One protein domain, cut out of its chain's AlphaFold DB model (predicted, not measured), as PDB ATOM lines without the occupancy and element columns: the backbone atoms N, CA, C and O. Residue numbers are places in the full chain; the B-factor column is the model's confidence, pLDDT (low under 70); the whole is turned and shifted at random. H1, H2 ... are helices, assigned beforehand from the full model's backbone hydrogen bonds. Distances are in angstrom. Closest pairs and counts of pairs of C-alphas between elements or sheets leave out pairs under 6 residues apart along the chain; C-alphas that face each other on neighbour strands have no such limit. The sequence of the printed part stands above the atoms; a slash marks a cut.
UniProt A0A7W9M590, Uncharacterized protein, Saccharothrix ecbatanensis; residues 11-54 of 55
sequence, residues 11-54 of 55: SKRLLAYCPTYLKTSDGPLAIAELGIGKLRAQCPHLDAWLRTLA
ATOM      1  N   SER A  11      35.342   7.884 -28.897       92.25
ATOM      2  CA  SER A  11      35.028   6.762 -28.023       92.25
ATOM      3  C   SER A  11      35.752   5.455 -28.364       92.25
ATOM      4  O   SER A  11      36.072   4.702 -27.451       92.25
ATOM      5  N   LYS A  12      36.048   5.187 -29.643       93.00
ATOM      6  CA  LYS A  12      36.856   4.026 -30.046       93.00
ATOM      7  C   LYS A  12      38.323   4.233 -29.691       93.00
ATOM      8  O   LYS A  12      38.970   3.301 -29.231       93.00
ATOM      9  N   ARG A  13      38.821   5.469 -29.830       93.69
ATOM     10  CA  ARG A  13      40.159   5.843 -29.355       93.69
ATOM     11  C   ARG A  13      40.273   5.638 -27.843       93.69
ATOM     12  O   ARG A  13      41.218   5.003 -27.403       93.69
ATOM     13  N   LEU A  14      39.292   6.093 -27.065       94.19
ATOM     14  CA  LEU A  14      39.268   5.897 -25.611       94.19
ATOM     15  C   LEU A  14      39.204   4.418 -25.217       94.19
ATOM     16  O   LEU A  14      39.966   4.019 -24.351       94.19
ATOM     17  N   LEU A  15      38.389   3.599 -25.891       94.75
ATOM     18  CA  LEU A  15      38.349   2.148 -25.654       94.75
ATOM     19  C   LEU A  15      39.691   1.453 -25.932       94.75
ATOM     20  O   LEU A  15      40.036   0.502 -25.240       94.75
ATOM     21  N   ALA A  16      40.458   1.928 -26.919       94.50
ATOM     22  CA  ALA A  16      41.783   1.383 -27.208       94.50
ATOM     23  C   ALA A  16      42.800   1.663 -26.083       94.50
ATOM     24  O   ALA A  16      43.684   0.843 -25.853       94.50
ATOM     25  N   TYR A  17      42.671   2.794 -25.375       94.75
ATOM     26  CA  TYR A  17      43.546   3.155 -24.248       94.75
ATOM     27  C   TYR A  17      43.022   2.674 -22.889       94.75
ATOM     28  O   TYR A  17      43.806   2.369 -21.995       94.75
ATOM     29  N   CYS A  18      41.705   2.619 -22.726       95.44
ATOM     30  CA  CYS A  18      41.009   2.229 -21.511       95.44
ATOM     31  C   CYS A  18      39.904   1.227 -21.887       95.44
ATOM     32  O   CYS A  18      38.791   1.636 -22.228       95.44
ATOM     33  N   PRO A  19      40.186  -0.090 -21.841       96.38
ATOM     34  CA  PRO A  19      39.233  -1.126 -22.255       96.38
ATOM     35  C   PRO A  19      37.923  -1.134 -21.460       96.38
ATOM     36  O   PRO A  19      36.916  -1.651 -21.932       96.38
ATOM     37  N   THR A  20      37.929  -0.557 -20.256       96.62
ATOM     38  CA  THR A  20      36.762  -0.438 -19.376       96.62
ATOM     39  C   THR A  20      35.992   0.868 -19.565       96.62
ATOM     40  O   THR A  20      35.095   1.141 -18.780       96.62
ATOM     41  N   TYR A  21      36.333   1.685 -20.568       96.12
ATOM     42  CA  TYR A  21      35.689   2.976 -20.792       96.12
ATOM     43  C   TYR A  21      34.193   2.837 -21.109       96.12
ATOM     44  O   TYR A  21      33.788   2.189 -22.078       96.12
ATOM     45  N   LEU A  22      33.372   3.538 -20.336       96.06
ATOM     46  CA  LEU A  22      31.925   3.609 -20.468       96.06
ATOM     47  C   LEU A  22      31.503   5.047 -20.775       96.06
ATOM     48  O   LEU A  22      31.509   5.922 -19.915       96.06
ATOM     49  N   LYS A  23      31.059   5.297 -22.013       92.38
ATOM     50  CA  LYS A  23      30.687   6.651 -22.481       92.38
ATOM     51  C   LYS A  23      29.654   7.345 -21.592       92.38
ATOM     52  O   LYS A  23      29.694   8.562 -21.449       92.38
ATOM     53  N   THR A  24      28.704   6.577 -21.063       94.88
ATOM     54  CA  THR A  24      27.552   7.090 -20.313       94.88
ATOM     55  C   THR A  24      27.900   7.496 -18.885       94.88
ATOM     56  O   THR A  24      27.205   8.345 -18.337       94.88
ATOM     57  N   SER A  25      28.953   6.929 -18.289       96.00
ATOM     58  CA  SER A  25      29.413   7.275 -16.937       96.00
ATOM     59  C   SER A  25      30.689   8.105 -16.968       96.00
ATOM     60  O   SER A  25      30.744   9.184 -16.385       96.00
ATOM     61  N   ASP A  26      31.699   7.642 -17.692       95.56
ATOM     62  CA  ASP A  26      33.063   8.154 -17.574       95.56
ATOM     63  C   ASP A  26      33.198   9.525 -18.233       95.56
ATOM     64  O   ASP A  26      33.912  10.387 -17.732       95.56
ATOM     65  N   GLY A  27      32.467   9.755 -19.330       92.69
ATOM     66  CA  GLY A  27      32.411  11.056 -19.993       92.69
ATOM     67  C   GLY A  27      31.891  12.155 -19.056       92.69
ATOM     68  O   GLY A  27      32.628  13.103 -18.778       92.69
ATOM     69  N   PRO A  28      30.654  12.042 -18.533       95.19
ATOM     70  CA  PRO A  28      30.115  13.008 -17.579       95.19
ATOM     71  C   PRO A  28      30.972  13.184 -16.320       95.19
ATOM     72  O   PRO A  28      31.185  14.320 -15.898       95.19
ATOM     73  N   LEU A  29      31.499  12.095 -15.746       96.56
ATOM     74  CA  LEU A  29      32.347  12.159 -14.552       96.56
ATOM     75  C   LEU A  29      33.652  12.921 -14.812       96.56
ATOM     76  O   LEU A  29      33.986  13.817 -14.043       96.56
ATOM     77  N   ALA A  30      34.340  12.644 -15.926       94.00
ATOM     78  CA  ALA A  30      35.575  13.341 -16.285       94.00
ATOM     79  C   ALA A  30      35.356  14.850 -16.494       94.00
ATOM     80  O   ALA A  30      36.173  15.673 -16.080       94.00
ATOM     81  N   ILE A  31      34.236  15.232 -17.116       94.88
ATOM     82  CA  ILE A  31      33.865  16.641 -17.305       94.88
ATOM     83  C   ILE A  31      33.539  17.314 -15.968       94.88
ATOM     84  O   ILE A  31      33.968  18.448 -15.742       94.88
ATOM     85  N   ALA A  32      32.815  16.625 -15.081       96.44
ATOM     86  CA  ALA A  32      32.484  17.131 -13.753       96.44
ATOM     87  C   ALA A  32      33.738  17.332 -12.887       96.44
ATOM     88  O   ALA A  32      33.871  18.367 -12.238       96.44
ATOM     89  N   GLU A  33      34.676  16.384 -12.926       96.94
ATOM     90  CA  GLU A  33      35.951  16.451 -12.207       96.94
ATOM     91  C   GLU A  33      36.846  17.589 -12.722       96.94
ATOM     92  O   GLU A  33      37.423  18.347 -11.939       96.94
ATOM     93  N   LEU A  34      36.951  17.745 -14.046       96.25
ATOM     94  CA  LEU A  34      37.776  18.793 -14.646       96.25
ATOM     95  C   LEU A  34      37.176  20.192 -14.432       96.25
ATOM     96  O   LEU A  34      37.904  21.153 -14.169       96.25
ATOM     97  N   GLY A  35      35.854  20.305 -14.543       96.88
ATOM     98  CA  GLY A  35      35.108  21.546 -14.383       96.88
ATOM     99  C   GLY A  35      35.149  22.469 -15.607       96.88
ATOM    100  O   GLY A  35      36.105  22.517 -16.390       96.88
ATOM    101  N   ILE A  36      34.089  23.272 -15.751       94.62
ATOM    102  CA  ILE A  36      33.862  24.111 -16.938       94.62
ATOM    103  C   ILE A  36      34.941  25.184 -17.145       94.62
ATOM    104  O   ILE A  36      35.306  25.479 -18.278       94.62
ATOM    105  N   GLY A  37      35.506  25.740 -16.068       95.94
ATOM    106  CA  GLY A  37      36.550  26.766 -16.163       95.94
ATOM    107  C   GLY A  37      37.825  26.249 -16.837       95.94
ATOM    108  O   GLY A  37      38.343  26.883 -17.756       95.94
ATOM    109  N   LYS A  38      38.294  25.058 -16.443       97.50
ATOM    110  CA  LYS A  38      39.479  24.428 -17.049       97.50
ATOM    111  C   LYS A  38      39.207  23.958 -18.477       97.50
ATOM    112  O   LYS A  38      40.096  24.041 -19.320       97.50
ATOM    113  N   LEU A  39      37.990  23.492 -18.758       95.56
ATOM    114  CA  LEU A  39      37.569  23.123 -20.111       95.56
ATOM    115  C   LEU A  39      37.602  24.320 -21.068       95.56
ATOM    116  O   LEU A  39      38.154  24.209 -22.161       95.56
ATOM    117  N   ARG A  40      37.084  25.476 -20.638       96.19
ATOM    118  CA  ARG A  40      37.133  26.730 -21.407       96.19
ATOM    119  C   ARG A  40      38.567  27.186 -21.679       96.19
ATOM    120  O   ARG A  40      38.875  27.588 -22.792       96.19
ATOM    121  N   ALA A  41      39.453  27.068 -20.689       96.62
ATOM    122  CA  ALA A  41      40.858  27.440 -20.842       96.62
ATOM    123  C   ALA A  41      41.621  26.550 -21.845       96.62
ATOM    124  O   ALA A  41      42.511  27.034 -22.535       96.62
ATOM    125  N   GLN A  42      41.280  25.259 -21.935       95.81
ATOM    126  CA  GLN A  42      41.966  24.301 -22.815       95.81
ATOM    127  C   GLN A  42      41.351  24.186 -24.214       95.81
ATOM    128  O   GLN A  42      42.026  23.753 -25.146       95.81
ATOM    129  N   CYS A  43      40.079  24.552 -24.380       94.88
ATOM    130  CA  CYS A  43      39.375  24.455 -25.651       94.88
ATOM    131  C   CYS A  43      38.776  25.817 -26.040       94.88
ATOM    132  O   CYS A  43      37.631  26.110 -25.681       94.88
ATOM    133  N   PRO A  44      39.507  26.636 -26.822       94.94
ATOM    134  CA  PRO A  44      39.025  27.943 -27.269       94.94
ATOM    135  C   PRO A  44      37.720  27.867 -28.067       94.94
ATOM    136  O   PRO A  44      36.892  28.766 -27.979       94.94
ATOM    137  N   HIS A  45      37.500  26.778 -28.814       94.12
ATOM    138  CA  HIS A  45      36.249  26.564 -29.547       94.12
ATOM    139  C   HIS A  45      35.054  26.376 -28.607       94.12
ATOM    140  O   HIS A  45      33.991  26.942 -28.852       94.12
ATOM    141  N   LEU A  46      35.231  25.612 -27.524       94.31
ATOM    142  CA  LEU A  46      34.197  25.439 -26.504       94.31
ATOM    143  C   LEU A  46      33.914  26.765 -25.797       94.31
ATOM    144  O   LEU A  46      32.754  27.114 -25.617       94.31
ATOM    145  N   ASP A  47      34.956  27.505 -25.407       96.56
ATOM    146  CA  ASP A  47      34.784  28.814 -24.773       96.56
ATOM    147  C   ASP A  47      34.036  29.793 -25.685       96.56
ATOM    148  O   ASP A  47      33.088  30.434 -25.239       96.56
ATOM    149  N   ALA A  48      34.415  29.865 -26.964       96.38
ATOM    150  CA  ALA A  48      33.741  30.706 -27.943       96.38
ATOM    151  C   ALA A  48      32.259  30.334 -28.088       96.38
ATOM    152  O   ALA A  48      31.412  31.217 -28.015       96.38
ATOM    153  N   TRP A  49      31.938  29.044 -28.220       95.69
ATOM    154  CA  TRP A  49      30.553  28.579 -28.312       95.69
ATOM    155  C   TRP A  49      29.743  28.872 -27.043       95.69
ATOM    156  O   TRP A  49      28.619  29.348 -27.123       95.69
ATOM    157  N   LEU A  50      30.309  28.667 -25.851       95.62
ATOM    158  CA  LEU A  50      29.608  28.990 -24.604       95.62
ATOM    159  C   LEU A  50      29.312  30.489 -24.477       95.62
ATOM    160  O   LEU A  50      28.269  30.855 -23.941       95.62
ATOM    161  N   ARG A  51      30.192  31.361 -24.987       95.94
ATOM    162  CA  ARG A  51      29.941  32.810 -25.020       95.94
ATOM    163  C   ARG A  51      28.754  33.179 -25.907       95.94
ATOM    164  O   ARG A  51      28.080  34.143 -25.576       95.94
ATOM    165  N   THR A  52      28.465  32.424 -26.974       96.50
ATOM    166  CA  THR A  52      27.284  32.679 -27.823       96.50
ATOM    167  C   THR A  52      25.975  32.207 -27.195       96.50
ATOM    168  O   THR A  52      24.916  32.489 -27.731       96.50
ATOM    169  N   LEU A  53      26.026  31.420 -26.117       94.12
ATOM    170  CA  LEU A  53      24.837  30.925 -25.410       94.12
ATOM    171  C   LEU A  53      24.504  31.738 -24.157       94.12
ATOM    172  O   LEU A  53      23.458  31.518 -23.557       94.12
ATOM    173  N   ALA A  54      25.408  32.616 -23.725       80.00
ATOM    174  CA  ALA A  54      25.252  33.429 -22.522       80.00
ATOM    175  C   ALA A  54      24.495  34.751 -22.781       80.00
ATOM    176  O   ALA A  54      24.633  35.683 -21.988       80.00
TER     177      ALA A  54
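This is residues 11 to 54 of the 55 residues of an uncharacterized protein of Saccharothrix ecbatanensis (UniProt A0A7W9M590). Four short helices are strung out as an open arch with few contacts between them: H2 makes the middle, H3 and H4 make a corner at one end, and H1 lies at the other end, touching no helix. H2 runs roughly along the long axis, and H3 turns about perpendicular to it. The printed part has 44 residues with four named helices, H1, H2, H3 and H4 in that order along the chain, and no named strand; the class is all helix. The whole is loose, with a radius of gyration of the C-alphas of 12.8 A, and its outline is a rod spanning 36 by 17 by 16 A.

The longest helix by residues is H2, residues 26 to 34, and it touches no helix. H3, residues 36 to 42, is close to H2 but not clearly touching: the closest C-alphas, those of Ile 31 and Leu 39, are 8.0 A apart. The lines of H2 and H3 are about perpendicular, at 87 degrees. H4, residues 44 to 51, touches H3 only at the corner by their link; the closest C-alphas are those of Arg 40 and Asp 47, 4.6 A apart. H3 and H4 run opposite ways at a steep tilt of 38 degrees, only just past shallow. H2 and H4 are apart. H1, residues 11 to 17, is apart from H2, H3 and H4. In H1, H2, H3 and H4 every backbone O i to N i+4 pair is within hydrogen-bond range.

H2 runs from Asp 26 to Leu 34, 12.0 A from first to last C-alpha, with C-alpha 26 at (33.063, 8.154, -17.574) and C-alpha 34 at (37.776, 18.793, -14.646). H3 runs from Ile 36 to Gln 42 and measures 10.0 A. H4 runs from Pro 44 to Arg 51, measures 10.5 A and ends with C-alpha 51 at (29.941, 32.810, -25.020). H1 runs from Ser 11, with its C-alpha at (35.028, 6.762, -28.023), to Tyr 17 and measures 10.0 A.

The two C-alphas farthest apart are those of Pro 19 and Ala 54, at 37.3 A, while the first and last printed C-alphas, those of Ser 11 and Ala 54, are 28.9 A apart. The printed part has no cut. The links from H2 to H3 and from H3 to H4 are tight, with 1 residue each, and the link from H1 to H2 is short, with 8 residues; no link is long. The mean pLDDT of the printed part is 94.9, and no printed residue is under 70.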